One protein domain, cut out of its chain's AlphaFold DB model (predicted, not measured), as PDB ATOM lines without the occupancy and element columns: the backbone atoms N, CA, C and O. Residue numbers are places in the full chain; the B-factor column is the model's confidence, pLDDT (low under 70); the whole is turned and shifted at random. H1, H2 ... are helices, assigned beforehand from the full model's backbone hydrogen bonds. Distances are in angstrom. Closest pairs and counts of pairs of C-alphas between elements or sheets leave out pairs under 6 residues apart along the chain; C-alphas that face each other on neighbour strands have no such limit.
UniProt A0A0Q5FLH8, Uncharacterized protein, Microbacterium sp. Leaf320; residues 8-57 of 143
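This is residues 8 to 57 of the 143 residues of an uncharacterized protein of Microbacterium sp. Leaf320 (UniProt A0A0Q5FLH8). Two helices meet near their ends as an L: a short helix, H1, runs to the corner, and a long helix, H2, leads away from it and makes the longest axis. Residues 27 to 46 and 49 to 56 stand free, and the body has no core. The printed part has 50 residues with two named helices, H1 then H2, and no named strand; its class is all helix. It is extended, with a radius of gyration of the C-alphas of 17.9 A and spans of 52 by 22 by 9 A.

H1, residues 8 to 20, and H2, residues 25 to 54, are close but not clearly touching. Their closest C-alphas, those of Ala 17 and Leu 25, are 6.5 A apart. They run opposite ways at a steep tilt of 62 degrees. In both helices every O i to N i+4 pair is within hydrogen-bond range.

H1 begins at C-alpha 8, (-57.931, 38.927, -68.047), and is 17.8 A long from first to last C-alpha. H2 is 42.6 A long and ends at C-alpha 54, (-61.609, 45.873, -23.720).

The C-alphas farthest apart, of Val 18 and Gly 55, are 51.7 A apart. The printed part has no cut, and the link from H1 to H2 is tight. The model's pLDDT is under 70 at residues 53 to 57.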
ATOM      1  N   LYS A   8     -58.335  37.522 -67.880       95.19
ATOM      2  CA  LYS A   8     -57.931  38.927 -68.047       95.19
ATOM      3  C   LYS A   8     -56.872  39.336 -67.033       95.19
ATOM      4  O   LYS A   8     -55.977  40.102 -67.366       95.19
ATOM      5  N   LEU A   9     -56.955  38.818 -65.812       95.25
ATOM      6  CA  LEU A   9     -55.948  39.044 -64.778       95.25
ATOM      7  C   LEU A   9     -54.591  38.458 -65.197       95.25
ATOM      8  O   LEU A   9     -53.570  39.127 -65.060       95.25
ATOM      9  N   PHE A  10     -54.593  37.260 -65.785       95.50
ATOM     10  CA  PHE A  10     -53.405  36.646 -66.378       95.50
ATOM     11  C   PHE A  10     -52.856  37.464 -67.549       95.50
ATOM     12  O   PHE A  10     -51.652  37.704 -67.611       95.50
ATOM     13  N   LEU A  11     -53.727  37.937 -68.444       95.62
ATOM     14  CA  LEU A  11     -53.339  38.773 -69.580       95.62
ATOM     15  C   LEU A  11     -52.684  40.081 -69.116       95.62
ATOM     16  O   LEU A  11     -51.635  40.467 -69.623       95.62
ATOM     17  N   VAL A  12     -53.270  40.739 -68.114       94.44
ATOM     18  CA  VAL A  12     -52.712  41.958 -67.516       94.44
ATOM     19  C   VAL A  12     -51.380  41.670 -66.827       94.44
ATOM     20  O   VAL A  12     -50.440  42.438 -67.000       94.44
ATOM     21  N   ALA A  13     -51.262  40.562 -66.090       93.19
ATOM     22  CA  ALA A  13     -50.006  40.169 -65.457       93.19
ATOM     23  C   ALA A  13     -48.904  39.896 -66.492       93.19
ATOM     24  O   ALA A  13     -47.766  40.328 -66.305       93.19
ATOM     25  N   LEU A  14     -49.243  39.235 -67.602       95.38
ATOM     26  CA  LEU A  14     -48.322  38.993 -68.709       95.38
ATOM     27  C   LEU A  14     -47.883  40.311 -69.358       95.38
ATOM     28  O   LEU A  14     -46.691  40.533 -69.552       95.38
ATOM     29  N   LEU A  15     -48.826  41.212 -69.637       95.75
ATOM     30  CA  LEU A  15     -48.527  42.521 -70.214       95.75
ATOM     31  C   LEU A  15     -47.645  43.358 -69.280       95.75
ATOM     32  O   LEU A  15     -46.646  43.928 -69.712       95.75
ATOM     33  N   ALA A  16     -47.960  43.376 -67.985       94.19
ATOM     34  CA  ALA A  16     -47.136  44.022 -66.972       94.19
ATOM     35  C   ALA A  16     -45.725  43.414 -66.929       94.19
ATOM     36  O   ALA A  16     -44.751  44.158 -66.866       94.19
ATOM     37  N   ALA A  17     -45.593  42.087 -67.029       93.75
ATOM     38  CA  ALA A  17     -44.297  41.411 -67.093       93.75
ATOM     39  C   ALA A  17     -43.473  41.823 -68.310       93.75
ATOM     40  O   ALA A  17     -42.258  41.950 -68.192       93.75
ATOM     41  N   VAL A  18     -44.109  42.056 -69.458       95.50
ATOM     42  CA  VAL A  18     -43.423  42.542 -70.659       95.50
ATOM     43  C   VAL A  18     -42.985  43.999 -70.489       95.50
ATOM     44  O   VAL A  18     -41.835  44.317 -70.773       95.50
ATOM     45  N   ILE A  19     -43.861  44.870 -69.976       95.12
ATOM     46  CA  ILE A  19     -43.592  46.312 -69.821       95.12
ATOM     47  C   ILE A  19     -42.510  46.583 -68.763       95.12
ATOM     48  O   ILE A  19     -41.589  47.360 -68.995       95.12
ATOM     49  N   ILE A  20     -42.616  45.952 -67.591       92.44
ATOM     50  CA  ILE A  20     -41.681  46.118 -66.461       92.44
ATOM     51  C   ILE A  20     -40.445  45.218 -66.603       92.44
ATOM     52  O   ILE A  20     -39.382  45.506 -66.049       92.44
ATOM     53  N   GLY A  21     -40.579  44.116 -67.338       92.19
ATOM     54  CA  GLY A  21     -39.588  43.057 -67.455       92.19
ATOM     55  C   GLY A  21     -39.808  41.935 -66.421       92.19
ATOM     56  O   GLY A  21     -39.939  42.200 -65.218       92.19
ATOM     57  N   PRO A  22     -39.755  40.651 -66.829       90.44
ATOM     58  CA  PRO A  22     -40.067  39.513 -65.954       90.44
ATOM     59  C   PRO A  22     -39.050  39.331 -64.821       90.44
ATOM     60  O   PRO A  22     -39.348  38.722 -63.799       90.44
ATOM     61  N   ARG A  23     -37.841  39.883 -64.977       91.88
ATOM     62  CA  ARG A  23     -36.797  39.869 -63.945       91.88
ATOM     63  C   ARG A  23     -37.104  40.813 -62.776       91.88
ATOM     64  O   ARG A  23     -36.671  40.529 -61.666       91.88
ATOM     65  N   ARG A  24     -37.843  41.903 -63.016       91.44
ATOM     66  CA  ARG A  24     -38.112  42.978 -62.041       91.44
ATOM     67  C   ARG A  24     -39.386  42.725 -61.230       91.44
ATOM     68  O   ARG A  24     -39.428  43.023 -60.041       91.44
ATOM     69  N   LEU A  25     -40.407  42.105 -61.827       91.56
ATOM     70  CA  LEU A  25     -41.650  41.730 -61.135       91.56
ATOM     71  C   LEU A  25     -41.473  40.965 -59.807       91.56
ATOM     72  O   LEU A  25     -42.104  41.361 -58.826       91.56
ATOM     73  N   PRO A  26     -40.657  39.894 -59.716       90.69
ATOM     74  CA  PRO A  26     -40.506  39.155 -58.463       90.69
ATOM     75  C   PRO A  26     -39.855  39.999 -57.363       90.69
ATOM     76  O   PRO A  26     -40.111  39.765 -56.184       90.69
ATOM     77  N   GLU A  27     -39.039  40.988 -57.724       92.50
ATOM     78  CA  GLU A  27     -38.446  41.923 -56.770       92.50
ATOM     79  C   GLU A  27     -39.531  42.803 -56.129       92.50
ATOM     80  O   GLU A  27     -39.641  42.848 -54.902       92.50
ATOM     81  N   TYR A  28     -40.426  43.376 -56.938       92.50
ATOM     82  CA  TYR A  28     -41.580  44.133 -56.440       92.50
ATOM     83  C   TYR A  28     -42.592  43.264 -55.681       92.50
ATOM     84  O   TYR A  28     -43.115  43.683 -54.648       92.50
ATOM     85  N   ALA A  29     -42.844  42.032 -56.134       93.62
ATOM     86  CA  ALA A  29     -43.735  41.100 -55.442       93.62
ATOM     87  C   ALA A  29     -43.216  40.749 -54.038       93.62
ATOM     88  O   ALA A  29     -44.000  40.661 -53.093       93.62
ATOM     89  N   ARG A  30     -41.894  40.611 -53.871       95.62
ATOM     90  CA  ARG A  30     -41.269  40.430 -52.551       95.62
ATOM     91  C   ARG A  30     -41.445  41.662 -51.666       95.62
ATOM     92  O   ARG A  30     -41.742  41.499 -50.485       95.62
ATOM     93  N   MET A  31     -41.306  42.871 -52.215       95.25
ATOM     94  CA  MET A  31     -41.541  44.113 -51.465       95.25
ATOM     95  C   MET A  31     -42.992  44.206 -50.981       95.25
ATOM     96  O   MET A  31     -43.234  44.456 -49.800       95.25
ATOM     97  N   LEU A  32     -43.954  43.926 -51.863       95.62
ATOM     98  CA  LEU A  32     -45.375  43.913 -51.522       95.62
ATOM     99  C   LEU A  32     -45.707  42.814 -50.504       95.62
ATOM    100  O   LEU A  32     -46.389  43.077 -49.518       95.62
ATOM    101  N   GLY A  33     -45.190  41.599 -50.694       96.62
ATOM    102  CA  GLY A  33     -45.370  40.501 -49.745       96.62
ATOM    103  C   GLY A  33     -44.801  40.833 -48.364       96.62
ATOM    104  O   GLY A  33     -45.445  40.576 -47.347       96.62
ATOM    105  N   GLY A  34     -43.634  41.479 -48.320       96.94
ATOM    106  CA  GLY A  34     -43.046  42.000 -47.090       96.94
ATOM    107  C   GLY A  34     -43.928  43.054 -46.418       96.94
ATOM    108  O   GLY A  34     -44.118  43.001 -45.204       96.94
ATOM    109  N   LEU A  35     -44.507  43.976 -47.191       97.44
ATOM    110  CA  LEU A  35     -45.432  44.991 -46.683       97.44
ATOM    111  C   LEU A  35     -46.704  44.361 -46.105       97.44
ATOM    112  O   LEU A  35     -47.072  44.670 -44.975       97.44
ATOM    113  N   ILE A  36     -47.334  43.443 -46.839       97.00
ATOM    114  CA  ILE A  36     -48.536  42.733 -46.384       97.00
ATOM    115  C   ILE A  36     -48.237  41.983 -45.085       97.00
ATOM    116  O   ILE A  36     -48.987  42.111 -44.123       97.00
ATOM    117  N   ARG A  37     -47.104  41.269 -45.007       96.19
ATOM    118  CA  ARG A  37     -46.692  40.555 -43.789       96.19
ATOM    119  C   ARG A  37     -46.544  41.504 -42.601       96.19
ATOM    120  O   ARG A  37     -47.013  41.185 -41.513       96.19
ATOM    121  N   ARG A  38     -45.912  42.665 -42.806       96.06
ATOM    122  CA  ARG A  38     -45.757  43.699 -41.771       96.06
ATOM    123  C   ARG A  38     -47.111  44.242 -41.325       96.06
ATOM    124  O   ARG A  38     -47.344  44.326 -40.127       96.06
ATOM    125  N   LEU A  39     -48.015  44.534 -42.259       96.62
ATOM    126  CA  LEU A  39     -49.378  44.970 -41.948       96.62
ATOM    127  C   LEU A  39     -50.148  43.915 -41.149       96.62
ATOM    128  O   LEU A  39     -50.798  44.262 -40.171       96.62
ATOM    129  N   THR A  40     -50.036  42.630 -41.503       93.25
ATOM    130  CA  THR A  40     -50.668  41.539 -40.744       93.25
ATOM    131  C   THR A  40     -50.149  41.463 -39.310       93.25
ATOM    132  O   THR A  40     -50.940  41.283 -38.389       93.25
ATOM    133  N   VAL A  41     -48.835  41.606 -39.110       94.50
ATOM    134  CA  VAL A  41     -48.235  41.608 -37.766       94.50
ATOM    135  C   VAL A  41     -48.723  42.813 -36.964       94.50
ATOM    136  O   VAL A  41     -49.234  42.636 -35.863       94.50
ATOM    137  N   LEU A  42     -48.667  44.014 -37.547       93.75
ATOM    138  CA  LEU A  42     -49.124  45.250 -36.904       93.75
ATOM    139  C   LEU A  42     -50.615  45.198 -36.538       93.75
ATOM    140  O   LEU A  42     -50.989  45.587 -35.434       93.75
ATOM    141  N   ALA A  43     -51.460  44.678 -37.432       90.81
ATOM    142  CA  ALA A  43     -52.882  44.483 -37.169       90.81
ATOM    143  C   ALA A  43     -53.113  43.459 -36.047       90.81
ATOM    144  O   ALA A  43     -53.925  43.697 -35.158       90.81
ATOM    145  N   GLY A  44     -52.366  42.349 -36.046       87.88
ATOM    146  CA  GLY A  44     -52.447  41.334 -34.996       87.88
ATOM    147  C   GLY A  44     -52.045  41.860 -33.616       87.88
ATOM    148  O   GLY A  44     -52.695  41.529 -32.624       87.88
ATOM    149  N   ASP A  45     -51.017  42.704 -33.547       87.81
ATOM    150  CA  ASP A  45     -50.564  43.323 -32.298       87.81
ATOM    151  C   ASP A  45     -51.555  44.377 -31.786       87.81
ATOM    152  O   ASP A  45     -51.825  44.431 -30.586       87.81
ATOM    153  N   ALA A  46     -52.149  45.169 -32.686       85.88
ATOM    154  CA  ALA A  46     -53.216  46.106 -32.340       85.88
ATOM    155  C   ALA A  46     -54.449  45.379 -31.783       85.88
ATOM    156  O   ALA A  46     -54.980  45.780 -30.749       85.88
ATOM    157  N   THR A  47     -54.858  44.266 -32.406       79.31
ATOM    158  CA  THR A  47     -55.947  43.421 -31.896       79.31
ATOM    159  C   THR A  47     -55.619  42.852 -30.516       79.31
ATOM    160  O   THR A  47     -56.453  42.943 -29.626       79.31
ATOM    161  N   ARG A  48     -54.400  42.339 -30.288       81.62
ATOM    162  CA  ARG A  48     -53.993  41.818 -28.968       81.62
ATOM    163  C   ARG A  48     -54.045  42.870 -27.862       81.62
ATOM    164  O   ARG A  48     -54.398  42.534 -26.737       81.62
ATOM    165  N   ARG A  49     -53.669  44.120 -28.154       78.00
ATOM    166  CA  ARG A  49     -53.751  45.224 -27.179       78.00
ATOM    167  C   ARG A  49     -55.201  45.619 -26.902       78.00
ATOM    168  O   ARG A  49     -55.577  45.746 -25.745       78.00
ATOM    169  N   ALA A  50     -56.028  45.705 -27.943       77.69
ATOM    170  CA  ALA A  50     -57.459  45.968 -27.798       77.69
ATOM    171  C   ALA A  50     -58.181  44.872 -26.988       77.69
ATOM    172  O   ALA A  50     -59.037  45.187 -26.162       77.69
ATOM    173  N   GLU A  51     -57.801  43.601 -27.173       74.19
ATOM    174  CA  GLU A  51     -58.310  42.455 -26.400       74.19
ATOM    175  C   GLU A  51     -57.952  42.554 -24.905       74.19
ATOM    176  O   GLU A  51     -58.772  42.205 -24.059       74.19
ATOM    177  N   GLN A  52     -56.758  43.058 -24.569       73.69
ATOM    178  CA  GLN A  52     -56.305  43.222 -23.179       73.69
ATOM    179  C   GLN A  52     -57.031  44.355 -22.442       73.69
ATOM    180  O   GLN A  52     -57.275  44.235 -21.245       73.69
ATOM    181  N   GLU A  53     -57.379  45.435 -23.143       67.19
ATOM    182  CA  GLU A  53     -58.019  46.616 -22.542       67.19
ATOM    183  C   GLU A  53     -59.549  46.536 -22.540       67.19
ATOM    184  O   GLU A  53     -60.195  47.025 -21.616       67.19
ATOM    185  N   THR A  54     -60.146  45.904 -23.554       63.84
ATOM    186  CA  THR A  54     -61.609  45.873 -23.720       63.84
ATOM    187  C   THR A  54     -62.224  44.603 -23.128       63.84
ATOM    188  O   THR A  54     -63.436  44.543 -22.953       63.84
ATOM    189  N   GLY A  55     -61.437  43.556 -22.837       57.53
ATOM    190  CA  GLY A  55     -61.939  42.257 -22.356       57.53
ATOM    191  C   GLY A  55     -62.867  41.526 -23.344       57.53
ATOM    192  O   GLY A  55     -63.300  40.403 -23.091       57.53
ATOM    193  N   VAL A  56     -63.169  42.145 -24.485       56.22
ATOM    194  CA  VAL A  56     -64.039  41.632 -25.534       56.22
ATOM    195  C   VAL A  56     -63.144  40.989 -26.584       56.22
ATOM    196  O   VAL A  56     -62.583  41.638 -27.466       56.22
ATOM    197  N   ALA A  57     -62.975  39.680 -26.433       56.41
ATOM    198  CA  ALA A  57     -62.206  38.808 -27.308       56.41
ATOM    199  C   ALA A  57     -62.880  38.598 -28.679       56.41
ATOM    200  O   ALA A  57     -63.058  37.467 -29.113       56.41
TER     201      ALA A  57